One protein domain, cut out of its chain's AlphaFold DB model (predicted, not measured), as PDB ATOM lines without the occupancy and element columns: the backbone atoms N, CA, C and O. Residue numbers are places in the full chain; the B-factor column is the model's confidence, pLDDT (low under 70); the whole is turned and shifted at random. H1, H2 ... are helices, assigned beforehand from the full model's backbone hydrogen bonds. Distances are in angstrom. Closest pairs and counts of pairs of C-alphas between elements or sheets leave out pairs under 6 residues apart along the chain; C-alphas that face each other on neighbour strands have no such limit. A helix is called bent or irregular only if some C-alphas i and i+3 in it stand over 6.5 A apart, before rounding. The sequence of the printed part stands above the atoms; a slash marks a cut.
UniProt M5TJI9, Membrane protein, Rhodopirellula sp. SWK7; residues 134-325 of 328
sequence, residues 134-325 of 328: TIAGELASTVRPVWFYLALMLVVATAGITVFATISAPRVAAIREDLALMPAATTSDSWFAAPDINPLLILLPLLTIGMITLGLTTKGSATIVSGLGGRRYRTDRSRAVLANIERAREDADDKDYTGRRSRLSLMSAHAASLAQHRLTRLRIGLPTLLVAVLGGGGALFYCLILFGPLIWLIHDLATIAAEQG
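This is residues 134 to 325 of the 328 residues of the protein "Membrane protein" of Rhodopirellula sp. SWK7 (UniProt M5TJI9). The model is a long, thin rod of helices: two helical hairpins lie one after the other along its length, with the very long arm H4a belonging to one hairpin and running on beside the other. In one half H3b folds back on H4a, while in the other half H1b packs on H4a and has H2 at its side; H3a crosses between the two halves, and H4b angles away at one end. The printed part has 192 residues with four named helices, H1, H2, H3 and H4 in that order, and no named strand; the class is all helix, and the helices that touch are mostly aligned. The whole is extended, with a radius of gyration of the C-alphas of 28.2 A, and it spans 100 by 33 by 20 A.

H1, residues 134 to 180, was assigned as one helix by its hydrogen bonds but is bent, with C-alphas 142 and 145 7.0 A apart; its arms H1a, residues 134 to 142, and H1b, residues 145 to 180, stand at a steep tilt of 41 degrees. H1b has a kink of 34 degrees near residue 165. H2, residues 198 to 216, forms a helical hairpin with H1b, at a shallow tilt of 4 degrees, opposite ways. H1b touches H2 with residues 147 to 162 alone, and their closest C-alphas, those of Trp 147 and Gly 215, are 5.5 A apart. H3, residues 218 to 252, was likewise assigned as one helix but is bent, with C-alphas 228 and 231 8.0 A apart; its arms H3a, residues 218 to 228, and H3b, residues 231 to 252, are about perpendicular at 81 degrees. H3a touches H1a, about perpendicular at 82 degrees, with the C-alphas of Ala 140 and Ser 221 closest at 5.3 A. H4, residues 258 to 323, was also assigned as one helix but is bent, with C-alphas 306 and 309 6.9 A apart; its arms H4a, residues 258 to 306, and H4b, residues 309 to 323, stand at a steep tilt of 44 degrees. H3b and H4a form a helical hairpin at a shallow tilt of 14 degrees, opposite ways; H4a touches H3b with residues 261 to 279 alone, and the closest C-alphas are those of Ala 240 and Ser 268, 4.7 A apart. H4a has a kink of 29 degrees near residue 285. H4a touches H1b with residues 287 to 306 alone, at a shallow tilt of 17 degrees, the same way, with the C-alphas of Val 146 and Pro 287 closest at 5.8 A. H2 and H4a are apart. In H1a, H3a, H3b and H4b every O i to N i+4 pair is within hydrogen-bond range, against 29 of 32 in H1b, 14 of 15 in H2 and 41 of 45 in H4a.

H1a begins at C-alpha 134, at (-43.273, -1.047, 13.133), and H1b is 49.7 A long from first to last C-alpha. H2 is 27.9 A long and H3b 31.8 A. H4a, 70.5 A long, begins at C-alpha 258, at (-46.366, -20.531, -12.081). H4b ends at C-alpha 323, at (0.998, -10.439, 66.355).

The two C-alphas farthest apart, those of Pro 183 and Asp 256, are 100.3 A apart. The printed part has no cut. The link from H1 to H2, residues 181 to 197, is long; those from H2 to H3 and from H3 to H4 are tight. Residues 252 to 257, of which 252 belongs to H3b, stand free. The mean pLDDT of the printed part is 86.2, and residues 184 to 189 and 192 to 194 are under 70.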
ATOM      1  N   THR A 134     -42.645   0.144  12.550       93.69
ATOM      2  CA  THR A 134     -43.273  -1.047  13.133       93.69
ATOM      3  C   THR A 134     -42.233  -1.906  13.842       93.69
ATOM      4  O   THR A 134     -42.394  -2.187  15.029       93.69
ATOM      5  N   ILE A 135     -41.097  -2.193  13.194       93.00
ATOM      6  CA  ILE A 135     -39.989  -2.932  13.816       93.00
ATOM      7  C   ILE A 135     -39.469  -2.202  15.062       93.00
ATOM      8  O   ILE A 135     -39.249  -2.825  16.100       93.00
ATOM      9  N   ALA A 136     -39.261  -0.884  14.995       91.06
ATOM     10  CA  ALA A 136     -38.812  -0.121  16.158       91.06
ATOM     11  C   ALA A 136     -39.828  -0.182  17.312       91.06
ATOM     12  O   ALA A 136     -39.428  -0.334  18.467       91.06
ATOM     13  N   GLY A 137     -41.127  -0.106  17.006       92.25
ATOM     14  CA  GLY A 137     -42.209  -0.238  17.981       92.25
ATOM     15  C   GLY A 137     -42.249  -1.616  18.644       92.25
ATOM     16  O   GLY A 137     -42.302  -1.700  19.870       92.25
ATOM     17  N   GLU A 138     -42.153  -2.687  17.858       91.94
ATOM     18  CA  GLU A 138     -42.130  -4.070  18.351       91.94
ATOM     19  C   GLU A 138     -40.919  -4.335  19.254       91.94
ATOM     20  O   GLU A 138     -41.069  -4.838  20.374       91.94
ATOM     21  N   LEU A 139     -39.722  -3.928  18.817       89.94
ATOM     22  CA  LEU A 139     -38.492  -4.082  19.597       89.94
ATOM     23  C   LEU A 139     -38.547  -3.264  20.895       89.94
ATOM     24  O   LEU A 139     -38.203  -3.779  21.958       89.94
ATOM     25  N   ALA A 140     -39.029  -2.018  20.839       90.31
ATOM     26  CA  ALA A 140     -39.183  -1.181  22.027       90.31
ATOM     27  C   ALA A 140     -40.212  -1.766  23.010       90.31
ATOM     28  O   ALA A 140     -39.960  -1.807  24.214       90.31
ATOM     29  N   SER A 141     -41.348  -2.264  22.512       90.12
ATOM     30  CA  SER A 141     -42.397  -2.870  23.346       90.12
ATOM     31  C   SER A 141     -41.911  -4.116  24.088       90.12
ATOM     32  O   SER A 141     -42.266  -4.325  25.243       90.12
ATOM     33  N   THR A 142     -41.034  -4.895  23.450       88.56
ATOM     34  CA  THR A 142     -40.436  -6.104  24.026       88.56
ATOM     35  C   THR A 142     -39.517  -5.780  25.201       88.56
ATOM     36  O   THR A 142     -39.425  -6.537  26.162       88.56
ATOM     37  N   VAL A 143     -38.835  -4.640  25.130       88.56
ATOM     38  CA  VAL A 143     -37.737  -4.299  26.035       88.56
ATOM     39  C   VAL A 143     -38.160  -3.335  27.144       88.56
ATOM     40  O   VAL A 143     -37.572  -3.356  28.223       88.56
ATOM     41  N   ARG A 144     -39.238  -2.565  26.954       90.06
ATOM     42  CA  ARG A 144     -39.809  -1.666  27.974       90.06
ATOM     43  C   ARG A 144     -40.053  -2.312  29.345       90.06
ATOM     44  O   ARG A 144     -39.617  -1.712  30.325       90.06
ATOM     45  N   PRO A 145     -40.690  -3.496  29.457       89.44
ATOM     46  CA  PRO A 145     -40.900  -4.123  30.761       89.44
ATOM     47  C   PRO A 145     -39.576  -4.406  31.470       89.44
ATOM     48  O   PRO A 145     -39.447  -4.137  32.657       89.44
ATOM     49  N   VAL A 146     -38.566  -4.873  30.730       88.62
ATOM     50  CA  VAL A 146     -37.233  -5.164  31.275       88.62
ATOM     51  C   VAL A 146     -36.590  -3.902  31.841       88.62
ATOM     52  O   VAL A 146     -36.123  -3.924  32.974       88.62
ATOM     53  N   TRP A 147     -36.618  -2.789  31.101       87.62
ATOM     54  CA  TRP A 147     -36.102  -1.508  31.602       87.62
ATOM     55  C   TRP A 147     -36.829  -1.031  32.849       87.62
ATOM     56  O   TRP A 147     -36.188  -0.522  33.761       87.62
ATOM     57  N   PHE A 148     -38.147  -1.215  32.905       86.94
ATOM     58  CA  PHE A 148     -38.921  -0.870  34.090       86.94
ATOM     59  C   PHE A 148     -38.487  -1.701  35.308       86.94
ATOM     60  O   PHE A 148     -38.215  -1.135  36.364       86.94
ATOM     61  N   TYR A 149     -38.331  -3.020  35.148       88.00
ATOM     62  CA  TYR A 149     -37.832  -3.891  36.218       88.00
ATOM     63  C   TYR A 149     -36.416  -3.521  36.668       88.00
ATOM     64  O   TYR A 149     -36.151  -3.465  37.865       88.00
ATOM     65  N   LEU A 150     -35.508  -3.229  35.736       86.19
ATOM     66  CA  LEU A 150     -34.158  -2.776  36.077       86.19
ATOM     67  C   LEU A 150     -34.156  -1.451  36.823       86.19
ATOM     68  O   LEU A 150     -33.410  -1.301  37.782       86.19
ATOM     69  N   ALA A 151     -34.960  -0.488  36.370       88.25
ATOM     70  CA  ALA A 151     -35.074   0.803  37.025       88.25
ATOM     71  C   ALA A 151     -35.564   0.623  38.464       88.25
ATOM     72  O   ALA A 151     -34.988   1.203  39.378       88.25
ATOM     73  N   LEU A 152     -36.562  -0.241  38.675       88.94
ATOM     74  CA  LEU A 152     -37.055  -0.579  40.006       88.94
ATOM     75  C   LEU A 152     -35.968  -1.229  40.875       88.94
ATOM     76  O   LEU A 152     -35.747  -0.790  42.001       88.94
ATOM     77  N   MET A 153     -35.256  -2.230  40.351       87.38
ATOM     78  CA  MET A 153     -34.144  -2.883  41.058       87.38
ATOM     79  C   MET A 153     -33.048  -1.884  41.431       87.38
ATOM     80  O   MET A 153     -32.523  -1.921  42.539       87.38
ATOM     81  N   LEU A 154     -32.731  -0.964  40.522       87.31
ATOM     82  CA  LEU A 154     -31.727   0.061  40.748       87.31
ATOM     83  C   LEU A 154     -32.180   1.056  41.823       87.31
ATOM     84  O   LEU A 154     -31.377   1.390  42.676       87.31
ATOM     85  N   VAL A 155     -33.456   1.458  41.852       89.06
ATOM     86  CA  VAL A 155     -34.021   2.295  42.930       89.06
ATOM     87  C   VAL A 155     -33.886   1.609  44.292       89.06
ATOM     88  O   VAL A 155     -33.442   2.241  45.252       89.06
ATOM     89  N   VAL A 156     -34.219   0.317  44.376       90.50
ATOM     90  CA  VAL A 156     -34.062  -0.470  45.612       90.50
ATOM     91  C   VAL A 156     -32.589  -0.549  46.023       90.50
ATOM     92  O   VAL A 156     -32.269  -0.352  47.195       90.50
ATOM     93  N   ALA A 157     -31.682  -0.764  45.067       86.56
ATOM     94  CA  ALA A 157     -30.245  -0.769  45.322       86.56
ATOM     95  C   ALA A 157     -29.742   0.599  45.820       86.56
ATOM     96  O   ALA A 157     -29.030   0.644  46.821       86.56
ATOM     97  N   THR A 158     -30.153   1.713  45.197       88.12
ATOM     98  CA  THR A 158     -29.817   3.072  45.660       88.12
ATOM     99  C   THR A 158     -30.262   3.278  47.098       88.12
ATOM    100  O   THR A 158     -29.486   3.764  47.920       88.12
ATOM    101  N   ALA A 159     -31.501   2.892  47.416       90.31
ATOM    102  CA  ALA A 159     -32.048   3.025  48.758       90.31
ATOM    103  C   ALA A 159     -31.233   2.204  49.768       90.31
ATOM    104  O   ALA A 159     -30.815   2.739  50.793       90.31
ATOM    105  N   GLY A 160     -30.926   0.943  49.447       88.56
ATOM    106  CA  GLY A 160     -30.106   0.076  50.294       88.56
ATOM    107  C   GLY A 160     -28.703   0.634  50.544       88.56
ATOM    108  O   GLY A 160     -28.236   0.633  51.682       88.56
ATOM    109  N   ILE A 161     -28.045   1.160  49.508       87.69
ATOM    110  CA  ILE A 161     -26.717   1.779  49.638       87.69
ATOM    111  C   ILE A 161     -26.788   3.064  50.465       87.69
ATOM    112  O   ILE A 161     -25.926   3.296  51.306       87.69
ATOM    113  N   THR A 162     -27.828   3.876  50.281       88.88
ATOM    114  CA  THR A 162     -28.024   5.115  51.049       88.88
ATOM    115  C   THR A 162     -28.219   4.815  52.536       88.88
ATOM    116  O   THR A 162     -27.599   5.451  53.388       88.88
ATOM    117  N   VAL A 163     -29.030   3.808  52.864       90.50
ATOM    118  CA  VAL A 163     -29.227   3.341  54.245       90.50
ATOM    119  C   VAL A 163     -27.911   2.831  54.838       90.50
ATOM    120  O   VAL A 163     -27.550   3.205  55.952       90.50
ATOM    121  N   PHE A 164     -27.155   2.028  54.087       86.19
ATOM    122  CA  PHE A 164     -25.851   1.539  54.531       86.19
ATOM    123  C   PHE A 164     -24.858   2.683  54.788       86.19
ATOM    124  O   PHE A 164     -24.219   2.716  55.839       86.19
ATOM    125  N   ALA A 165     -24.762   3.645  53.869       87.62
ATOM    126  CA  ALA A 165     -23.850   4.781  53.974       87.62
ATOM    127  C   ALA A 165     -24.186   5.695  55.162       87.62
ATOM    128  O   ALA A 165     -23.287   6.211  55.818       87.62
ATOM    129  N   THR A 166     -25.472   5.883  55.463       89.75
ATOM    130  CA  THR A 166     -25.913   6.787  56.536       89.75
ATOM    131  C   THR A 166     -25.902   6.146  57.921       89.75
ATOM    132  O   THR A 166     -25.657   6.842  58.901       89.75
ATOM    133  N   ILE A 167     -26.153   4.836  58.026       91.69
ATOM    134  CA  ILE A 167     -26.301   4.153  59.322       91.69
ATOM    135  C   ILE A 167     -25.110   3.247  59.634       91.69
ATOM    136  O   ILE A 167     -24.572   3.298  60.740       91.69
ATOM    137  N   SER A 168     -24.701   2.396  58.692       86.94
ATOM    138  CA  SER A 168     -23.705   1.348  58.943       86.94
ATOM    139  C   SER A 168     -22.273   1.858  58.811       86.94
ATOM    140  O   SER A 168     -21.451   1.585  59.683       86.94
ATOM    141  N   ALA A 169     -21.978   2.627  57.761       84.31
ATOM    142  CA  ALA A 169     -20.640   3.160  57.510       84.31
ATOM    143  C   ALA A 169     -20.060   3.981  58.684       84.31
ATOM    144  O   ALA A 169     -18.939   3.670  59.092       84.31
ATOM    145  N   PRO A 170     -20.779   4.943  59.305       88.44
ATOM    146  CA  PRO A 170     -20.222   5.695  60.434       88.44
ATOM    147  C   PRO A 170     -19.957   4.813  61.658       88.44
ATOM    148  O   PRO A 170     -19.007   5.056  62.392       88.44
ATOM    149  N   ARG A 171     -20.750   3.754  61.869       89.38
ATOM    150  CA  ARG A 171     -20.522   2.807  62.972       89.38
ATOM    151  C   ARG A 171     -19.263   1.976  62.756       89.38
ATOM    152  O   ARG A 171     -18.506   1.774  63.694       89.38
ATOM    153  N   VAL A 172     -19.030   1.513  61.528       84.38
ATOM    154  CA  VAL A 172     -17.796   0.791  61.178       84.38
ATOM    155  C   VAL A 172     -16.580   1.712  61.297       84.38
ATOM    156  O   VAL A 172     -15.544   1.276  61.788       84.38
ATOM    157  N   ALA A 173     -16.711   2.979  60.896       85.44
ATOM    158  CA  ALA A 173     -15.655   3.975  61.063       85.44
ATOM    159  C   ALA A 173     -15.332   4.225  62.545       85.44
ATOM    160  O   ALA A 173     -14.165   4.179  62.910       85.44
ATOM    161  N   ALA A 174     -16.349   4.381  63.401       89.19
ATOM    162  CA  ALA A 174     -16.155   4.540  64.843       89.19
ATOM    163  C   ALA A 174     -15.438   3.330  65.472       89.19
ATOM    164  O   ALA A 174     -14.480   3.504  66.212       89.19
ATOM    165  N   ILE A 175     -15.819   2.098  65.104       87.12
ATOM    166  CA  ILE A 175     -15.133   0.881  65.582       87.12
ATOM    167  C   ILE A 175     -13.661   0.863  65.147       87.12
ATOM    168  O   ILE A 175     -12.794   0.429  65.900       87.12
ATOM    169  N   ARG A 176     -13.361   1.316  63.926       82.44
ATOM    170  CA  ARG A 176     -11.979   1.407  63.432       82.44
ATOM    171  C   ARG A 176     -11.176   2.466  64.179       82.44
ATOM    172  O   ARG A 176     -10.015   2.221  64.476       82.44
ATOM    173  N   GLU A 177     -11.784   3.608  64.483       86.31
ATOM    174  CA  GLU A 177     -11.159   4.659  65.289       86.31
ATOM    175  C   GLU A 177     -10.848   4.153  66.706       86.31
ATOM    176  O   GLU A 177      -9.727   4.326  67.183       86.31
ATOM    177  N   ASP A 178     -11.775   3.411  67.320       88.31
ATOM    178  CA  ASP A 178     -11.561   2.762  68.620       88.31
ATOM    179  C   ASP A 178     -10.421   1.723  68.572       88.31
ATOM    180  O   ASP A 178      -9.622   1.627  69.506       88.31
ATOM    181  N   LEU A 179     -10.302   0.955  67.479       82.94
ATOM    182  CA  LEU A 179      -9.209  -0.009  67.279       82.94
ATOM    183  C   LEU A 179      -7.857   0.667  67.021       82.94
ATOM    184  O   LEU A 179      -6.829   0.138  67.438       82.94
ATOM    185  N   ALA A 180      -7.839   1.836  66.376       82.56
ATOM    186  CA  ALA A 180      -6.614   2.587  66.103       82.56
ATOM    187  C   ALA A 180      -5.941   3.121  67.381       82.56
ATOM    188  O   ALA A 180      -4.740   3.388  67.382       82.56
ATOM    189  N   LEU A 181      -6.681   3.232  68.490       84.00
ATOM    190  CA  LEU A 181      -6.115   3.545  69.807       84.00
ATOM    191  C   LEU A 181      -5.267   2.393  70.380       84.00
ATOM    192  O   LEU A 181      -4.547   2.594  71.361       84.00
ATOM    193  N   MET A 182      -5.325   1.192  69.791       80.62
ATOM    194  CA  MET A 182      -4.496   0.062  70.202       80.62
ATOM    195  C   MET A 182      -3.108   0.143  69.536       80.62
ATOM    196  O   MET A 182      -3.012   0.109  68.310       80.62
ATOM    197  N   PRO A 183      -2.003   0.172  70.308       72.56
ATOM    198  CA  PRO A 183      -0.654   0.470  69.803       72.56
ATOM    199  C   PRO A 183      -0.049  -0.589  68.860       72.56
ATOM    200  O   PRO A 183       1.059  -0.393  68.371       72.56
ATOM    201  N   ALA A 184      -0.748  -1.702  68.610       64.19
ATOM    202  CA  ALA A 184      -0.300  -2.798  67.748       64.19
ATOM    203  C   ALA A 184      -0.979  -2.825  66.364       64.19
ATOM    204  O   ALA A 184      -0.631  -3.654  65.534       64.19
ATOM    205  N   ALA A 185      -1.956  -1.958  66.088       60.12
ATOM    206  CA  ALA A 185      -2.691  -2.020  64.828       60.12
ATOM    207  C   ALA A 185      -1.967  -1.232  63.722       60.12
ATOM    208  O   ALA A 185      -2.014  -0.003  63.685       60.12
ATOM    209  N   THR A 186      -1.328  -1.927  62.778       68.06
ATOM    210  CA  THR A 186      -0.942  -1.312  61.500       68.06
ATOM    211  C   THR A 186      -2.175  -1.236  60.598       68.06
ATOM    212  O   THR A 186      -2.558  -2.197  59.938       68.06
ATOM    213  N   THR A 187      -2.851  -0.087  60.582       63.59
ATOM    214  CA  THR A 187      -3.974   0.142  59.663       63.59
ATOM    215  C   THR A 187      -3.446   0.190  58.232       63.59
ATOM    216  O   THR A 187      -2.632   1.056  57.911       63.59
ATOM    217  N   SER A 188      -3.882  -0.725  57.361       68.06
ATOM    218  CA  SER A 188      -3.466  -0.678  55.956       68.06
ATOM    219  C   SER A 188      -4.291   0.348  55.150       68.06
ATOM    220  O   SER A 188      -5.502   0.458  55.286       68.06
ATOM    221  N   ASP A 189      -3.669   1.137  54.277       69.75
ATOM    222  CA  ASP A 189      -4.389   2.133  53.457       69.75
ATOM    223  C   ASP A 189      -5.053   1.472  52.236       69.75
ATOM    224  O   ASP A 189      -4.752   1.776  51.079       69.75
ATOM    225  N   SER A 190      -5.933   0.494  52.460       74.94
ATOM    226  CA  SER A 190      -6.675  -0.113  51.355       74.94
ATOM    227  C   SER A 190      -7.882   0.752  50.994       74.94
ATOM    228  O   SER A 190      -8.651   1.173  51.851       74.94
ATOM    229  N   TRP A 191      -8.131   0.973  49.705       71.00
ATOM    230  CA  TRP A 191      -9.337   1.684  49.253       71.00
ATOM    231  C   TRP A 191     -10.649   0.980  49.672       71.00
ATOM    232  O   TRP A 191     -11.708   1.602  49.707       71.00
ATOM    233  N   PHE A 192     -10.580  -0.312  50.012       65.06
ATOM    234  CA  PHE A 192     -11.690  -1.101  50.553       65.06
ATOM    235  C   PHE A 192     -11.973  -0.827  52.037       65.06
ATOM    236  O   PHE A 192     -13.062  -1.146  52.515       65.06
ATOM    237  N   ALA A 193     -11.016  -0.247  52.763       62.28
ATOM    238  CA  ALA A 193     -11.146   0.111  54.171       62.28
ATOM    239  C   ALA A 193     -12.130   1.268  54.380       62.28
ATOM    240  O   ALA A 193     -12.937   1.243  55.310       62.28
ATOM    241  N   ALA A 194     -12.078   2.254  53.487       67.31
ATOM    242  CA  ALA A 194     -12.930   3.434  53.494       67.31
ATOM    243  C   ALA A 194     -13.261   3.825  52.044       67.31
ATOM    244  O   ALA A 194     -12.693   4.785  51.521       67.31
ATOM    245  N   PRO A 195     -14.138   3.069  51.356       72.12
ATOM    246  CA  PRO A 195     -14.553   3.452  50.018       72.12
ATOM    247  C   PRO A 195     -15.201   4.836  50.091       72.12
ATOM    248  O   PRO A 195     -16.089   5.067  50.913       72.12
ATOM    249  N   ASP A 196     -14.776   5.761  49.233       79.81
ATOM    250  CA  ASP A 196     -15.480   7.029  49.079       79.81
ATOM    251  C   ASP A 196     -16.831   6.739  48.405       79.81
ATOM    252  O   ASP A 196     -16.933   6.543  47.192       79.81
ATOM    253  N   ILE A 197     -17.877   6.600  49.223       81.00
ATOM    254  CA  ILE A 197     -19.232   6.238  48.780       81.00
ATOM    255  C   ILE A 197     -19.949   7.454  48.162       81.00
ATOM    256  O   ILE A 197     -20.915   7.292  47.413       81.00
ATOM    257  N   ASN A 198     -19.461   8.677  48.404       84.81
ATOM    258  CA  ASN A 198     -20.061   9.919  47.909       84.81
ATOM    259  C   ASN A 198     -20.260   9.964  46.382       84.81
ATOM    260  O   ASN A 198     -21.385  10.239  45.952       84.81
ATOM    261  N   PRO A 199     -19.255   9.662  45.529       87.44
ATOM    262  CA  PRO A 199     -19.463   9.630  44.082       87.44
ATOM    263  C   PRO A 199     -20.533   8.618  43.677       87.44
ATOM    264  O   PRO A 199     -21.297   8.863  42.744       87.44
ATOM    265  N   LEU A 200     -20.636   7.499  44.394       83.62
ATOM    266  CA  LEU A 200     -21.603   6.453  44.099       83.62
ATOM    267  C   LEU A 200     -23.031   6.895  44.448       83.62
ATOM    268  O   LEU A 200     -23.945   6.658  43.658       83.62
ATOM    269  N   LEU A 201     -23.221   7.621  45.555       85.06
ATOM    270  CA  LEU A 201     -24.515   8.205  45.931       85.06
ATOM    271  C   LEU A 201     -25.035   9.228  44.915       85.06
ATOM    272  O   LEU A 201     -26.245   9.399  44.808       85.06
ATOM    273  N   ILE A 202     -24.154   9.880  44.154       88.31
ATOM    274  CA  ILE A 202     -24.540  10.820  43.089       88.31
ATOM    275  C   ILE A 202     -24.732  10.083  41.757       88.31
ATOM    276  O   ILE A 202     -25.719  10.299  41.048       88.31
ATOM    277  N   LEU A 203     -23.800   9.192  41.407       88.75
ATOM    278  CA  LEU A 203     -23.787   8.499  40.121       88.75
ATOM    279  C   LEU A 203     -24.971   7.542  39.970       88.75
ATOM    280  O   LEU A 203     -25.571   7.475  38.900       88.75
ATOM    281  N   LEU A 204     -25.316   6.803  41.022       84.31
ATOM    282  CA  LEU A 204     -26.338   5.764  40.963       84.31
ATOM    283  C   LEU A 204     -27.751   6.326  40.704       84.31
ATOM    284  O   LEU A 204     -28.391   5.846  39.767       84.31
ATOM    285  N   PRO A 205     -28.241   7.379  41.394       85.75
ATOM    286  CA  PRO A 205     -29.509   8.007  41.029       85.75
ATOM    287  C   PRO A 205     -29.456   8.681  39.654       85.75
ATOM    288  O   PRO A 205     -30.421   8.564  38.898       85.75
ATOM    289  N   LEU A 206     -28.340   9.302  39.254       90.00
ATOM    290  CA  LEU A 206     -28.208   9.837  37.893       90.00
ATOM    291  C   LEU A 206     -28.353   8.724  36.842       90.00
ATOM    292  O   LEU A 206     -29.065   8.885  35.848       90.00
ATOM    293  N   LEU A 207     -27.747   7.563  37.098       88.12
ATOM    294  CA  LEU A 207     -27.864   6.371  36.265       88.12
ATOM    295  C   LEU A 207     -29.298   5.820  36.271       88.12
ATOM    296  O   LEU A 207     -29.780   5.424  35.211       88.12
ATOM    297  N   THR A 208     -30.023   5.863  37.401       84.44
ATOM    298  CA  THR A 208     -31.455   5.494  37.439       84.44
ATOM    299  C   THR A 208     -32.287   6.375  36.521       84.44
ATOM    300  O   THR A 208     -33.037   5.858  35.693       84.44
ATOM    301  N   ILE A 209     -32.106   7.693  36.599       88.94
ATOM    302  CA  ILE A 209     -32.831   8.657  35.773       88.94
ATOM    303  C   ILE A 209     -32.456   8.449  34.304       88.94
ATOM    304  O   ILE A 209     -33.333   8.411  33.439       88.94
ATOM    305  N   GLY A 210     -31.172   8.230  34.015       88.75
ATOM    306  CA  GLY A 210     -30.677   7.875  32.686       88.75
ATOM    307  C   GLY A 210     -31.336   6.608  32.128       88.75
ATOM    308  O   GLY A 210     -31.845   6.625  31.012       88.75
ATOM    309  N   MET A 211     -31.405   5.523  32.903       86.06
ATOM    310  CA  MET A 211     -32.059   4.277  32.479       86.06
ATOM    311  C   MET A 211     -33.570   4.441  32.284       86.06
ATOM    312  O   MET A 211     -34.113   3.929  31.304       86.06
ATOM    313  N   ILE A 212     -34.255   5.178  33.166       86.69
ATOM    314  CA  ILE A 212     -35.695   5.451  33.049       86.69
ATOM    315  C   ILE A 212     -35.975   6.272  31.790       86.69
ATOM    316  O   ILE A 212     -36.808   5.889  30.969       86.69
ATOM    317  N   THR A 213     -35.252   7.376  31.595       88.56
ATOM    318  CA  THR A 213     -35.404   8.232  30.410       88.56
ATOM    319  C   THR A 213     -35.093   7.463  29.127       88.56
ATOM    320  O   THR A 213     -35.880   7.503  28.178       88.56
ATOM    321  N   LEU A 214     -34.020   6.671  29.109       86.31
ATOM    322  CA  LEU A 214     -33.655   5.836  27.967       86.31
ATOM    323  C   LEU A 214     -34.728   4.781  27.658       86.31
ATOM    324  O   LEU A 214     -35.097   4.622  26.493       86.31
ATOM    325  N   GLY A 215     -35.276   4.122  28.685       84.19
ATOM    326  CA  GLY A 215     -36.348   3.127  28.568       84.19
ATOM    327  C   GLY A 215     -37.691   3.710  28.111       84.19
ATOM    328  O   GLY A 215     -38.442   3.053  27.383       84.19
ATOM    329  N   LEU A 216     -37.984   4.963  28.473       87.69
ATOM    330  CA  LEU A 216     -39.174   5.684  28.016       87.69
ATOM    331  C   LEU A 216     -39.073   6.075  26.534       87.69
ATOM    332  O   LEU A 216     -40.074   6.037  25.807       87.69
ATOM    333  N   THR A 217     -37.867   6.383  26.047       89.94
ATOM    334  CA  THR A 217     -37.662   6.711  24.631       89.94
ATOM    335  C   THR A 217     -37.689   5.465  23.735       89.94
ATOM    336  O   THR A 217     -36.964   4.484  23.919       89.94
ATOM    337  N   THR A 218     -38.499   5.509  22.675       85.69
ATOM    338  CA  THR A 218     -38.540   4.441  21.656       85.69
ATOM    339  C   THR A 218     -37.226   4.334  20.886       85.69
ATOM    340  O   THR A 218     -36.801   3.239  20.531       85.69
ATOM    341  N   LYS A 219     -36.551   5.467  20.649       85.44
ATOM    342  CA  LYS A 219     -35.265   5.505  19.942       85.44
ATOM    343  C   LYS A 219     -34.143   4.872  20.764       85.44
ATOM    344  O   LYS A 219     -33.398   4.066  20.219       85.44
ATOM    345  N   GLY A 220     -34.042   5.196  22.057       83.62
ATOM    346  CA  GLY A 220     -33.016   4.637  22.939       83.62
ATOM    347  C   GLY A 220     -33.124   3.118  23.043       83.62
ATOM    348  O   GLY A 220     -32.171   2.401  22.735       83.62
ATOM    349  N   SER A 221     -34.326   2.623  23.354       86.12
ATOM    350  CA  SER A 221     -34.598   1.180  23.407       86.12
ATOM    351  C   SER A 221     -34.326   0.479  22.070       86.12
ATOM    352  O   SER A 221     -33.644  -0.546  22.046       86.12
ATOM    353  N   ALA A 222     -34.769   1.042  20.941       84.81
ATOM    354  CA  ALA A 222     -34.528   0.446  19.627       84.81
ATOM    355  C   ALA A 222     -33.034   0.378  19.260       84.81
ATOM    356  O   ALA A 222     -32.611  -0.594  18.629       84.81
ATOM    357  N   THR A 223     -32.226   1.371  19.647       85.12
ATOM    358  CA  THR A 223     -30.776   1.385  19.382       85.12
ATOM    359  C   THR A 223     -30.056   0.288  20.160       85.12
ATOM    360  O   THR A 223     -29.287  -0.471  19.570       85.12
ATOM    361  N   ILE A 224     -30.358   0.126  21.447       86.19
ATOM    362  CA  ILE A 224     -29.735  -0.905  22.293       86.19
ATOM    363  C   ILE A 224     -30.091  -2.303  21.780       86.19
ATOM    364  O   ILE A 224     -29.219  -3.149  21.575       86.19
ATOM    365  N   VAL A 225     -31.371  -2.520  21.467       87.44
ATOM    366  CA  VAL A 225     -31.842  -3.795  20.915       87.44
ATOM    367  C   VAL A 225     -31.239  -4.071  19.544       87.44
ATOM    368  O   VAL A 225     -30.957  -5.223  19.216       87.44
ATOM    369  N   SER A 226     -30.980  -3.034  18.740       85.69
ATOM    370  CA  SER A 226     -30.300  -3.213  17.457       85.69
ATOM    371  C   SER A 226     -28.901  -3.821  17.624       85.69
ATOM    372  O   SER A 226     -28.528  -4.674  16.815       85.69
ATOM    373  N   GLY A 227     -28.182  -3.468  18.699       86.69
ATOM    374  CA  GLY A 227     -26.895  -4.067  19.064       86.69
ATOM    375  C   GLY A 227     -27.018  -5.518  19.541       86.69
ATOM    376  O   GLY A 227     -26.252  -6.372  19.109       86.69
ATOM    377  N   LEU A 228     -28.049  -5.828  20.332       86.69
ATOM    378  CA  LEU A 228     -28.314  -7.156  20.918       86.69
ATOM    379  C   LEU A 228     -28.940  -8.179  19.943       86.69
ATOM    380  O   LEU A 228     -29.549  -9.158  20.364       86.69
ATOM    381  N   GLY A 229     -28.811  -7.970  18.632       85.31
ATOM    382  CA  GLY A 229     -29.330  -8.882  17.603       85.31
ATOM    383  C   GLY A 229     -30.541  -8.364  16.824       85.31
ATOM    384  O   GLY A 229     -30.943  -8.990  15.841       85.31
ATOM    385  N   GLY A 230     -31.071  -7.184  17.160       89.06
ATOM    386  CA  GLY A 230     -32.152  -6.538  16.410       89.06
ATOM    387  C   GLY A 230     -31.785  -6.205  14.957       89.06
ATOM    388  O   GLY A 230     -32.668  -6.153  14.103       89.06
ATOM    389  N   ARG A 231     -30.489  -6.053  14.630       92.50
ATOM    390  CA  ARG A 231     -30.017  -5.923  13.235       92.50
ATOM    391  C   ARG A 231     -30.438  -7.110  12.367       92.50
ATOM    392  O   ARG A 231     -30.954  -6.904  11.276       92.50
ATOM    393  N   ARG A 232     -30.277  -8.339  12.869       91.69
ATOM    394  CA  ARG A 232     -30.633  -9.557  12.123       91.69
ATOM    395  C   ARG A 232     -32.141  -9.654  11.890       91.69
ATOM    396  O   ARG A 232     -32.553  -9.952  10.777       91.69
ATOM    397  N   TYR A 233     -32.943  -9.316  12.904       91.81
ATOM    398  CA  TYR A 233     -34.405  -9.228  12.783       91.81
ATOM    399  C   TYR A 233     -34.831  -8.239  11.685       91.81
ATOM    400  O   TYR A 233     -35.647  -8.580  10.832       91.81
ATOM    401  N   ARG A 234     -34.220  -7.044  11.653       91.25
ATOM    402  CA  ARG A 234     -34.477  -6.035  10.612       91.25
ATOM    403  C   ARG A 234     -34.176  -6.562   9.211       91.25
ATOM    404  O   ARG A 234     -34.985  -6.355   8.315       91.25
ATOM    405  N   THR A 235     -33.049  -7.252   9.034       91.88
ATOM    406  CA  THR A 235     -32.655  -7.826   7.739       91.88
ATOM    407  C   THR A 235     -33.607  -8.924   7.272       91.88
ATOM    408  O   THR A 235     -33.952  -8.967   6.097       91.88
ATOM    409  N   ASP A 236     -34.056  -9.816   8.157       91.75
ATOM    410  CA  ASP A 236     -34.994 -10.872   7.753       91.75
ATOM    411  C   ASP A 236     -36.361 -10.289   7.388       91.75
ATOM    412  O   ASP A 236     -36.983 -10.703   6.410       91.75
ATOM    413  N   ARG A 237     -36.814  -9.286   8.149       92.62
ATOM    414  CA  ARG A 237     -38.092  -8.630   7.889       92.62
ATOM    415  C   ARG A 237     -38.057  -7.802   6.602       92.62
ATOM    416  O   ARG A 237     -39.017  -7.855   5.840       92.62
ATOM    417  N   SER A 238     -36.951  -7.114   6.308       90.88
ATOM    418  CA  SER A 238     -36.790  -6.407   5.032       90.88
ATOM    419  C   SER A 238     -36.722  -7.364   3.843       90.88
ATOM    420  O   SER A 238     -37.312  -7.075   2.806       90.88
ATOM    421  N   ARG A 239     -36.089  -8.537   3.996       91.81
ATOM    422  CA  ARG A 239     -36.099  -9.599   2.974       91.81
ATOM    423  C   ARG A 239     -37.503 -10.132   2.699       91.81
ATOM    424  O   ARG A 239     -37.832 -10.363   1.543       91.81
ATOM    425  N   ALA A 240     -38.329 -10.301   3.732       91.19
ATOM    426  CA  ALA A 240     -39.714 -10.737   3.557       91.19
ATOM    427  C   ALA A 240     -40.539  -9.714   2.750       91.19
ATOM    428  O   ALA A 240     -41.265 -10.099   1.838       91.19
ATOM    429  N   VAL A 241     -40.382  -8.416   3.038       91.31
ATOM    430  CA  VAL A 241     -41.043  -7.341   2.274       91.31
ATOM    431  C   VAL A 241     -40.524  -7.282   0.838       91.31
ATOM    432  O   VAL A 241     -41.323  -7.184  -0.088       91.31
ATOM    433  N   LEU A 242     -39.210  -7.407   0.629       91.69
ATOM    434  CA  LEU A 242     -38.626  -7.419  -0.713       91.69
ATOM    435  C   LEU A 242     -39.153  -8.593  -1.553       91.69
ATOM    436  O   LEU A 242     -39.549  -8.386  -2.693       91.69
ATOM    437  N   ALA A 243     -39.248  -9.793  -0.972       90.31
ATOM    438  CA  ALA A 243     -39.823 -10.956  -1.646       90.31
ATOM    439  C   ALA A 243     -41.302 -10.742  -2.027       90.31
ATOM    440  O   ALA A 243     -41.739 -11.187  -3.088       90.31
ATOM    441  N   ASN A 244     -42.072 -10.027  -1.197       90.25
ATOM    442  CA  ASN A 244     -43.456  -9.661  -1.518       90.25
ATOM    443  C   ASN A 244     -43.538  -8.634  -2.658       90.25
ATOM    444  O   ASN A 244     -44.426  -8.736  -3.501       90.25
ATOM    445  N   ILE A 245     -42.609  -7.674  -2.702       91.25
ATOM    446  CA  ILE A 245     -42.504  -6.696  -3.793       91.25
ATOM    447  C   ILE A 245     -42.134  -7.396  -5.107       91.25
ATOM    448  O   ILE A 245     -42.772  -7.154  -6.128       91.25
ATOM    449  N   GLU A 246     -41.145  -8.293  -5.084       91.31
ATOM    450  CA  GLU A 246     -40.744  -9.083  -6.256       91.31
ATOM    451  C   GLU A 246     -41.900  -9.937  -6.777       91.31
ATOM    452  O   GLU A 246     -42.175  -9.938  -7.975       91.31
ATOM    453  N   ARG A 247     -42.639 -10.591  -5.876       88.69
ATOM    454  CA  ARG A 247     -43.836 -11.353  -6.236       88.69
ATOM    455  C   ARG A 247     -44.892 -10.477  -6.906       88.69
ATOM    456  O   ARG A 247     -45.420 -10.852  -7.943       88.69
ATOM    457  N   ALA A 248     -45.185  -9.312  -6.338       89.56
ATOM    458  CA  ALA A 248     -46.176  -8.408  -6.907       89.56
ATOM    459  C   ALA A 248     -45.766  -7.859  -8.278       89.56
ATOM    460  O   ALA A 248     -46.621  -7.627  -9.127       89.56
ATOM    461  N   ARG A 249     -44.462  -7.692  -8.508       90.00
ATOM    462  CA  ARG A 249     -43.927  -7.341  -9.822       90.00
ATOM    463  C   ARG A 249     -44.108  -8.479 -10.834       90.00
ATOM    464  O   ARG A 249     -44.467  -8.210 -11.972       90.00
ATOM    465  N   GLU A 250     -43.897  -9.732 -10.430       88.94
ATOM    466  CA  GLU A 250     -44.175 -10.907 -11.280       88.94
ATOM    467  C   GLU A 250     -45.674 -11.110 -11.552       88.94
ATOM    468  O   GLU A 250     -46.045 -11.661 -12.589       88.94
ATOM    469  N   ASP A 251     -46.543 -10.691 -10.631       86.75
ATOM    470  CA  ASP A 251     -47.997 -10.712 -10.824       86.75
ATOM    471  C   ASP A 251     -48.441  -9.652 -11.851       86.75
ATOM    472  O   ASP A 251     -49.372  -9.902 -12.610       86.75
ATOM    473  N   ALA A 252     -47.745  -8.512 -11.927       87.50
ATOM    474  CA  ALA A 252     -48.021  -7.453 -12.900       87.50
ATOM    475  C   ALA A 252     -47.533  -7.765 -14.332       87.50
ATOM    476  O   ALA A 252     -48.098  -7.238 -15.284       87.50
ATOM    477  N   ASP A 253     -46.507  -8.608 -14.507       88.00
ATOM    478  CA  ASP A 253     -45.913  -8.916 -15.828       88.00
ATOM    479  C   ASP A 253     -46.663 -10.024 -16.606       88.00
ATOM    480  O   ASP A 253     -46.198 -10.418 -17.666       88.00
ATOM    481  N   ASP A 254     -47.781 -10.556 -16.086       80.62
ATOM    482  CA  ASP A 254     -48.709 -11.561 -16.677       80.62
ATOM    483  C   ASP A 254     -48.095 -12.794 -17.390       80.62
ATOM    484  O   ASP A 254     -48.782 -13.601 -18.012       80.62
ATOM    485  N   LYS A 255     -46.780 -13.003 -17.293       76.75
ATOM    486  CA  LYS A 255     -46.091 -14.141 -17.904       76.75
ATOM    487  C   LYS A 255     -46.285 -15.386 -17.051       76.75
ATOM    488  O   LYS A 255     -46.164 -15.350 -15.825       76.75
ATOM    489  N   ASP A 256     -46.516 -16.499 -17.736       77.00
ATOM    490  CA  ASP A 256     -46.986 -17.800 -17.243       77.00
ATOM    491  C   ASP A 256     -45.961 -18.582 -16.370       77.00
ATOM    492  O   ASP A 256     -45.725 -19.780 -16.525       77.00
ATOM    493  N   TYR A 257     -45.289 -17.909 -15.430       76.62
ATOM    494  CA  TYR A 257     -44.254 -18.471 -14.554       76.62
ATOM    495  C   TYR A 257     -44.824 -18.958 -13.215       76.62
ATOM    496  O   TYR A 257     -44.424 -18.525 -12.130       76.62
ATOM    497  N   THR A 258     -45.733 -19.928 -13.271       83.25
ATOM    498  CA  THR A 258     -46.366 -20.531 -12.081       83.25
ATOM    499  C   THR A 258     -45.353 -21.122 -11.081       83.25
ATOM    500  O   THR A 258     -45.528 -21.011  -9.865       83.25
ATOM    501  N   GLY A 259     -44.241 -21.686 -11.569       83.56
ATOM    502  CA  GLY A 259     -43.207 -22.310 -10.733       83.56
ATOM    503  C   GLY A 259     -42.310 -21.340  -9.949       83.56
ATOM    504  O   GLY A 259     -41.762 -21.716  -8.912       83.56
ATOM    505  N   ARG A 260     -42.143 -20.093 -10.406       83.88
ATOM    506  CA  ARG A 260     -41.316 -19.086  -9.714       83.88
ATOM    507  C   ARG A 260     -42.098 -18.399  -8.592       83.88
ATOM    508  O   ARG A 260     -41.578 -18.266  -7.482       83.88
ATOM    509  N   ARG A 261     -43.384 -18.115  -8.833       82.94
ATOM    510  CA  ARG A 261     -44.316 -17.537  -7.850       82.94
ATOM    511  C   ARG A 261     -44.429 -18.374  -6.575       82.94
ATOM    512  O   ARG A 261     -44.417 -17.825  -5.471       82.94
ATOM    513  N   SER A 262     -44.499 -19.701  -6.702       85.81
ATOM    514  CA  SER A 262     -44.558 -20.607  -5.545       85.81
ATOM    515  C   SER A 262     -43.265 -20.595  -4.723       85.81
ATOM    516  O   SER A 262     -43.311 -20.655  -3.498       85.81
ATOM    517  N   ARG A 263     -42.100 -20.441  -5.364       87.62
ATOM    518  CA  ARG A 263     -40.818 -20.318  -4.655       87.62
ATOM    519  C   ARG A 263     -40.721 -19.002  -3.892       87.62
ATOM    520  O   ARG A 263     -40.357 -19.026  -2.721       87.62
ATOM    521  N   LEU A 264     -41.094 -17.877  -4.506       86.94
ATOM    522  CA  LEU A 264     -41.081 -16.574  -3.830       86.94
ATOM    523  C   LEU A 264     -42.069 -16.520  -2.663       86.94
ATOM    524  O   LEU A 264     -41.735 -16.000  -1.597       86.94
ATOM    525  N   SER A 265     -43.259 -17.110  -2.815       87.25
ATOM    526  CA  SER A 265     -44.228 -17.187  -1.718       87.25
ATOM    527  C   SER A 265     -43.685 -18.010  -0.546       87.25
ATOM    528  O   SER A 265     -43.725 -17.541   0.592       87.25
ATOM    529  N   LEU A 266     -43.072 -19.167  -0.818       90.56
ATOM    530  CA  LEU A 266     -42.410 -19.986   0.198       90.56
ATOM    531  C   LEU A 266     -41.242 -19.244   0.861       90.56
ATOM    532  O   LEU A 266     -41.114 -19.286   2.083       90.56
ATOM    533  N   MET A 267     -40.423 -18.518   0.094       89.12
ATOM    534  CA  MET A 267     -39.314 -17.722   0.634       89.12
ATOM    535  C   MET A 267     -39.810 -16.579   1.525       89.12
ATOM    536  O   MET A 267     -39.268 -16.388   2.614       89.12
ATOM    537  N   SER A 268     -40.858 -15.857   1.113       89.00
ATOM    538  CA  SER A 268     -41.463 -14.783   1.914       89.00
ATOM    539  C   SER A 268     -42.041 -15.315   3.232       89.00
ATOM    540  O   SER A 268     -41.773 -14.756   4.298       89.00
ATOM    541  N   ALA A 269     -42.747 -16.451   3.184       90.94
ATOM    542  CA  ALA A 269     -43.316 -17.111   4.354       90.94
ATOM    543  C   ALA A 269     -42.220 -17.638   5.291       90.94
ATOM    544  O   ALA A 269     -42.294 -17.459   6.507       90.94
ATOM    545  N   HIS A 270     -41.163 -18.231   4.732       92.75
ATOM    546  CA  HIS A 270     -40.022 -18.717   5.500       92.75
ATOM    547  C   HIS A 270     -39.258 -17.571   6.178       92.75
ATOM    548  O   HIS A 270     -38.961 -17.651   7.370       92.75
ATOM    549  N   ALA A 271     -38.998 -16.469   5.465       90.06
ATOM    550  CA  ALA A 271     -38.356 -15.282   6.028       90.06
ATOM    551  C   ALA A 271     -39.203 -14.645   7.142       90.06
ATOM    552  O   ALA A 271     -38.670 -14.275   8.190       90.06
ATOM    553  N   ALA A 272     -40.526 -14.572   6.959       89.38
ATOM    554  CA  ALA A 272     -41.445 -14.083   7.984       89.38
ATOM    555  C   ALA A 272     -41.447 -14.978   9.237       89.38
ATOM    556  O   ALA A 272     -41.357 -14.460  10.351       89.38
ATOM    557  N   SER A 273     -41.473 -16.303   9.060       92.75
ATOM    558  CA  SER A 273     -41.374 -17.290  10.145       92.75
ATOM    559  C   SER A 273     -40.055 -17.164  10.919       92.75
ATOM    560  O   SER A 273     -40.054 -17.076  12.150       92.75
ATOM    561  N   LEU A 274     -38.922 -17.054  10.216       92.38
ATOM    562  CA  LEU A 274     -37.611 -16.846  10.838       92.38
ATOM    563  C   LEU A 274     -37.551 -15.539  11.634       92.38
ATOM    564  O   LEU A 274     -37.020 -15.525  12.749       92.38
ATOM    565  N   ALA A 275     -38.108 -14.454  11.089       90.31
ATOM    566  CA  ALA A 275     -38.177 -13.168  11.774       90.31
ATOM    567  C   ALA A 275     -38.993 -13.282  13.073       90.31
ATOM    568  O   ALA A 275     -38.519 -12.859  14.129       90.31
ATOM    569  N   GLN A 276     -40.166 -13.923  13.030       92.19
ATOM    570  CA  GLN A 276     -41.000 -14.162  14.213       92.19
ATOM    571  C   GLN A 276     -40.283 -15.020  15.260       92.19
ATOM    572  O   GLN A 276     -40.261 -14.662  16.435       92.19
ATOM    573  N   HIS A 277     -39.634 -16.112  14.850       94.25
ATOM    574  CA  HIS A 277     -38.896 -16.970  15.776       94.25
ATOM    575  C   HIS A 277     -37.752 -16.212  16.469       94.25
ATOM    576  O   HIS A 277     -37.556 -16.333  17.680       94.25
ATOM    577  N   ARG A 278     -37.021 -15.370  15.725       90.81
ATOM    578  CA  ARG A 278     -35.967 -14.510  16.285       90.81
ATOM    579  C   ARG A 278     -36.527 -13.457  17.232       90.81
ATOM    580  O   ARG A 278     -35.921 -13.232  18.276       90.81
ATOM    581  N   LEU A 279     -37.669 -12.852  16.910       91.38
ATOM    582  CA  LEU A 279     -38.343 -11.911  17.802       91.38
ATOM    583  C   LEU A 279     -38.756 -12.594  19.110       91.38
ATOM    584  O   LEU A 279     -38.480 -12.063  20.179       91.38
ATOM    585  N   THR A 280     -39.337 -13.793  19.045       93.19
ATOM    586  CA  THR A 280     -39.701 -14.581  20.233       93.19
ATOM    587  C   THR A 280     -38.472 -14.936  21.063       93.19
ATOM    588  O   THR A 280     -38.469 -14.752  22.280       93.19
ATOM    589  N   ARG A 281     -37.384 -15.372  20.417       92.81
ATOM    590  CA  ARG A 281     -36.124 -15.664  21.107       92.81
ATOM    591  C   ARG A 281     -35.523 -14.420  21.755       92.81
ATOM    592  O   ARG A 281     -35.026 -14.521  22.869       92.81
ATOM    593  N   LEU A 282     -35.591 -13.259  21.105       90.00
ATOM    594  CA  LEU A 282     -35.187 -11.983  21.703       90.00
ATOM    595  C   LEU A 282     -36.094 -11.614  22.878       90.00
ATOM    596  O   LEU A 282     -35.601 -11.214  23.922       90.00
ATOM    597  N   ARG A 283     -37.407 -11.810  22.754       90.56
ATOM    598  CA  ARG A 283     -38.382 -11.499  23.803       90.56
ATOM    599  C   ARG A 283     -38.211 -12.342  25.060       90.56
ATOM    600  O   ARG A 283     -38.498 -11.848  26.140       90.56
ATOM    601  N   ILE A 284     -37.732 -13.574  24.927       91.38
ATOM    602  CA  ILE A 284     -37.475 -14.472  26.061       91.38
ATOM    603  C   ILE A 284     -36.029 -14.336  26.554       91.38
ATOM    604  O   ILE A 284     -35.786 -14.231  27.751       91.38
ATOM    605  N   GLY A 285     -35.063 -14.327  25.635       90.94
ATOM    606  CA  GLY A 285     -33.635 -14.370  25.950       90.94
ATOM    607  C   GLY A 285     -33.030 -13.027  26.351       90.94
ATOM    608  O   GLY A 285     -32.086 -12.996  27.132       90.94
ATOM    609  N   LEU A 286     -33.548 -11.907  25.837       88.00
ATOM    610  CA  LEU A 286     -33.020 -10.587  26.184       88.00
ATOM    611  C   LEU A 286     -33.315 -10.233  27.647       88.00
ATOM    612  O   LEU A 286     -32.364  -9.869  28.329       88.00
ATOM    613  N   PRO A 287     -34.549 -10.377  28.178       87.44
ATOM    614  CA  PRO A 287     -34.803 -10.140  29.597       87.44
ATOM    615  C   PRO A 287     -33.924 -10.993  30.512       87.44
ATOM    616  O   PRO A 287     -33.369 -10.470  31.468       87.44
ATOM    617  N   THR A 288     -33.763 -12.285  30.213       89.94
ATOM    618  CA  THR A 288     -32.985 -13.200  31.060       89.94
ATOM    619  C   THR A 288     -31.503 -12.866  31.043       89.94
ATOM    620  O   THR A 288     -30.900 -12.765  32.107       89.94
ATOM    621  N   LEU A 289     -30.924 -12.624  29.864       90.44
ATOM    622  CA  LEU A 289     -29.526 -12.215  29.744       90.44
ATOM    623  C   LEU A 289     -29.280 -10.880  30.444       90.44
ATOM    624  O   LEU A 289     -28.285 -10.711  31.141       90.44
ATOM    625  N   LEU A 290     -30.204  -9.939  30.285       87.06
ATOM    626  CA  LEU A 290     -30.069  -8.608  30.840       87.06
ATOM    627  C   LEU A 290     -30.199  -8.638  32.372       87.06
ATOM    628  O   LEU A 290     -29.347  -8.077  33.055       87.06
ATOM    629  N   VAL A 291     -31.175  -9.363  32.923       86.81
ATOM    630  CA  VAL A 291     -31.304  -9.586  34.374       86.81
ATOM    631  C   VAL A 291     -30.106 -10.357  34.932       86.81
ATOM    632  O   VAL A 291     -29.608 -10.001  35.993       86.81
ATOM    633  N   ALA A 292     -29.592 -11.368  34.229       89.31
ATOM    634  CA  ALA A 292     -28.425 -12.119  34.686       89.31
ATOM    635  C   ALA A 292     -27.165 -11.241  34.748       89.31
ATOM    636  O   ALA A 292     -26.464 -11.245  35.755       89.31
ATOM    637  N   VAL A 293     -26.897 -10.453  33.702       89.88
ATOM    638  CA  VAL A 293     -25.694  -9.611  33.627       89.88
ATOM    639  C   VAL A 293     -25.802  -8.400  34.554       89.88
ATOM    640  O   VAL A 293     -24.904  -8.171  35.357       89.88
ATOM    641  N   LEU A 294     -26.892  -7.632  34.478       86.25
ATOM    642  CA  LEU A 294     -27.049  -6.413  35.281       86.25
ATOM    643  C   LEU A 294     -27.489  -6.709  36.712       86.25
ATOM    644  O   LEU A 294     -26.972  -6.096  37.638       86.25
ATOM    645  N   GLY A 295     -28.412  -7.649  36.908       82.69
ATOM    646  CA  GLY A 295     -28.847  -8.061  38.241       82.69
ATOM    647  C   GLY A 295     -27.764  -8.851  38.969       82.69
ATOM    648  O   GLY A 295     -27.442  -8.519  40.104       82.69
ATOM    649  N   GLY A 296     -27.147  -9.838  38.312       86.56
ATOM    650  CA  GLY A 296     -26.044 -10.607  38.894       86.56
ATOM    651  C   GLY A 296     -24.795  -9.756  39.123       86.56
ATOM    652  O   GLY A 296     -24.262  -9.734  40.229       86.56
ATOM    653  N   GLY A 297     -24.364  -8.991  38.114       88.12
ATOM    654  CA  GLY A 297     -23.228  -8.076  38.244       88.12
ATOM    655  C   GLY A 297     -23.474  -6.979  39.283       88.12
ATOM    656  O   GLY A 297     -22.603  -6.702  40.103       88.12
ATOM    657  N   GLY A 298     -24.682  -6.411  39.307       85.00
ATOM    658  CA  GLY A 298     -25.090  -5.423  40.302       85.00
ATOM    659  C   GLY A 298     -25.132  -5.990  41.721       85.00
ATOM    660  O   GLY A 298     -24.638  -5.342  42.638       85.00
ATOM    661  N   ALA A 299     -25.651  -7.206  41.909       85.56
ATOM    662  CA  ALA A 299     -25.666  -7.875  43.208       85.56
ATOM    663  C   ALA A 299     -24.250  -8.191  43.707       85.56
ATOM    664  O   ALA A 299     -23.945  -7.928  44.865       85.56
ATOM    665  N   LEU A 300     -23.364  -8.690  42.837       90.38
ATOM    666  CA  LEU A 300     -21.959  -8.920  43.189       90.38
ATOM    667  C   LEU A 300     -21.263  -7.619  43.595       90.38
ATOM    668  O   LEU A 300     -20.586  -7.580  44.617       90.38
ATOM    669  N   PHE A 301     -21.471  -6.548  42.829       86.56
ATOM    670  CA  PHE A 301     -20.913  -5.235  43.135       86.56
ATOM    671  C   PHE A 301     -21.462  -4.666  44.451       86.56
ATOM    672  O   PHE A 301     -20.705  -4.151  45.270       86.56
ATOM    673  N   TYR A 302     -22.764  -4.823  44.698       85.25
ATOM    674  CA  TYR A 302     -23.403  -4.431  45.952       85.25
ATOM    675  C   TYR A 302     -22.840  -5.203  47.151       85.25
ATOM    676  O   TYR A 302     -22.459  -4.594  48.147       85.25
ATOM    677  N   CYS A 303     -22.725  -6.530  47.043       88.50
ATOM    678  CA  CYS A 303     -22.110  -7.362  48.074       88.50
ATOM    679  C   CYS A 303     -20.656  -6.953  48.329       88.50
ATOM    680  O   CYS A 303     -20.242  -6.880  49.481       88.50
ATOM    681  N   LEU A 304     -19.891  -6.640  47.281       87.88
ATOM    682  CA  LEU A 304     -18.510  -6.183  47.420       87.88
ATOM    683  C   LEU A 304     -18.425  -4.868  48.210       87.88
ATOM    684  O   LEU A 304     -17.586  -4.746  49.096       87.88
ATOM    685  N   ILE A 305     -19.314  -3.907  47.935       85.44
ATOM    686  CA  ILE A 305     -19.368  -2.626  48.660       85.44
ATOM    687  C   ILE A 305     -19.784  -2.828  50.117       85.44
ATOM    688  O   ILE A 305     -19.203  -2.221  51.012       85.44
ATOM    689  N   LEU A 306     -20.793  -3.666  50.358       85.06
ATOM    690  CA  LEU A 306     -21.364  -3.851  51.690       85.06
ATOM    691  C   LEU A 306     -20.449  -4.684  52.593       85.06
ATOM    692  O   LEU A 306     -20.243  -4.336  53.754       85.06
ATOM    693  N   PHE A 307     -19.895  -5.777  52.068       87.81
ATOM    694  CA  PHE A 307     -19.062  -6.699  52.838       87.81
ATOM    695  C   PHE A 307     -17.574  -6.359  52.792       87.81
ATOM    696  O   PHE A 307     -16.855  -6.790  53.687       87.81
ATOM    697  N   GLY A 308     -17.099  -5.575  51.820       88.38
ATOM    698  CA  GLY A 308     -15.687  -5.189  51.707       88.38
ATOM    699  C   GLY A 308     -15.109  -4.602  53.003       88.38
ATOM    700  O   GLY A 308     -14.158  -5.176  53.540       88.38
ATOM    701  N   PRO A 309     -15.719  -3.549  53.583       84.56
ATOM    702  CA  PRO A 309     -15.240  -2.955  54.832       84.56
ATOM    703  C   PRO A 309     -15.234  -3.927  56.018       84.56
ATOM    704  O   PRO A 309     -14.380  -3.811  56.898       84.56
ATOM    705  N   LEU A 310     -16.176  -4.880  56.039       86.00
ATOM    706  CA  LEU A 310     -16.336  -5.874  57.101       86.00
ATOM    707  C   LEU A 310     -15.321  -7.014  56.981       86.00
ATOM    708  O   LEU A 310     -14.702  -7.377  57.975       86.00
ATOM    709  N   ILE A 311     -15.108  -7.545  55.774       88.50
ATOM    710  CA  ILE A 311     -14.068  -8.548  55.495       88.50
ATOM    711  C   ILE A 311     -12.705  -7.998  55.907       88.50
ATOM    712  O   ILE A 311     -11.910  -8.697  56.528       88.50
ATOM    713  N   TRP A 312     -12.459  -6.728  55.600       83.31
ATOM    714  CA  TRP A 312     -11.204  -6.080  55.930       83.31
ATOM    715  C   TRP A 312     -11.048  -5.813  57.432       83.31
ATOM    716  O   TRP A 312      -9.983  -6.051  57.981       83.31
ATOM    717  N   LEU A 313     -12.124  -5.427  58.126       82.88
ATOM    718  CA  LEU A 313     -12.119  -5.322  59.591       82.88
ATOM    719  C   LEU A 313     -11.782  -6.670  60.255       82.88
ATOM    720  O   LEU A 313     -11.003  -6.719  61.200       82.88
ATOM    721  N   ILE A 314     -12.361  -7.770  59.762       87.94
ATOM    722  CA  ILE A 314     -12.061  -9.119  60.268       87.94
ATOM    723  C   ILE A 314     -10.600  -9.479  60.002       87.94
ATOM    724  O   ILE A 314      -9.954 -10.064  60.869       87.94
ATOM    725  N   HIS A 315     -10.085  -9.134  58.822       87.06
ATOM    726  CA  HIS A 315      -8.684  -9.347  58.482       87.06
ATOM    727  C   HIS A 315      -7.754  -8.609  59.458       87.06
ATOM    728  O   HIS A 315      -6.863  -9.241  60.013       87.06
ATOM    729  N   ASP A 316      -8.006  -7.328  59.734       82.06
ATOM    730  CA  ASP A 316      -7.221  -6.546  60.700       82.06
ATOM    731  C   ASP A 316      -7.286  -7.124  62.121       82.06
ATOM    732  O   ASP A 316      -6.284  -7.198  62.828       82.06
ATOM    733  N   LEU A 317      -8.464  -7.577  62.557       83.94
ATOM    734  CA  LEU A 317      -8.604  -8.223  63.864       83.94
ATOM    735  C   LEU A 317      -7.817  -9.538  63.932       83.94
ATOM    736  O   LEU A 317      -7.217  -9.850  64.962       83.94
ATOM    737  N   ALA A 318      -7.806 -10.304  62.839       86.50
ATOM    738  CA  ALA A 318      -7.056 -11.549  62.750       86.50
ATOM    739  C   ALA A 318      -5.537 -11.310  62.762       86.50
ATOM    740  O   ALA A 318      -4.817 -12.063  63.419       86.50
ATOM    741  N   THR A 319      -5.043 -10.261  62.096       84.75
ATOM    742  CA  THR A 319      -3.610  -9.924  62.101       84.75
ATOM    743  C   THR A 319      -3.148  -9.445  63.474       84.75
ATOM    744  O   THR A 319      -2.135  -9.938  63.968       84.75
ATOM    745  N   ILE A 320      -3.921  -8.586  64.149       82.25
ATOM    746  CA  ILE A 320      -3.609  -8.127  65.516       82.25
ATOM    747  C   ILE A 320      -3.540  -9.314  66.489       82.25
ATOM    748  O   ILE A 320      -2.620  -9.405  67.303       82.25
ATOM    749  N   ALA A 321      -4.490 -10.250  66.399       82.25
ATOM    750  CA  ALA A 321      -4.508 -11.428  67.263       82.25
ATOM    751  C   ALA A 321      -3.283 -12.339  67.055       82.25
ATOM    752  O   ALA A 321      -2.795 -12.935  68.019       82.25
ATOM    753  N   ALA A 322      -2.783 -12.429  65.818       84.12
ATOM    754  CA  ALA A 322      -1.581 -13.186  65.484       84.12
ATOM    755  C   ALA A 322      -0.305 -12.510  66.017       84.12
ATOM    756  O   ALA A 322       0.534 -13.180  66.616       84.12
ATOM    757  N   GLU A 323      -0.172 -11.189  65.867       83.00
ATOM    758  CA  GLU A 323       0.998 -10.439  66.355       83.00
ATOM    759  C   GLU A 323       1.117 -10.446  67.884       83.00
ATOM    760  O   GLU A 323       2.221 -10.468  68.427       83.00
ATOM    761  N   GLN A 324      -0.012 -10.483  68.594       83.06
ATOM    762  CA  GLN A 324      -0.037 -10.552  70.058       83.06
ATOM    763  C   GLN A 324       0.221 -11.962  70.617       83.06
ATOM    764  O   GLN A 324       0.231 -12.137  71.835       83.06
ATOM    765  N   GLY A 325       0.413 -12.975  69.762       82.38
ATOM    766  CA  GLY A 325       0.655 -14.356  70.196       82.38
ATOM    767  C   GLY A 325      -0.519 -14.977  70.962       82.38
ATOM    768  O   GLY A 325      -0.318 -15.886  71.764       82.38
TER     769      GLY A 325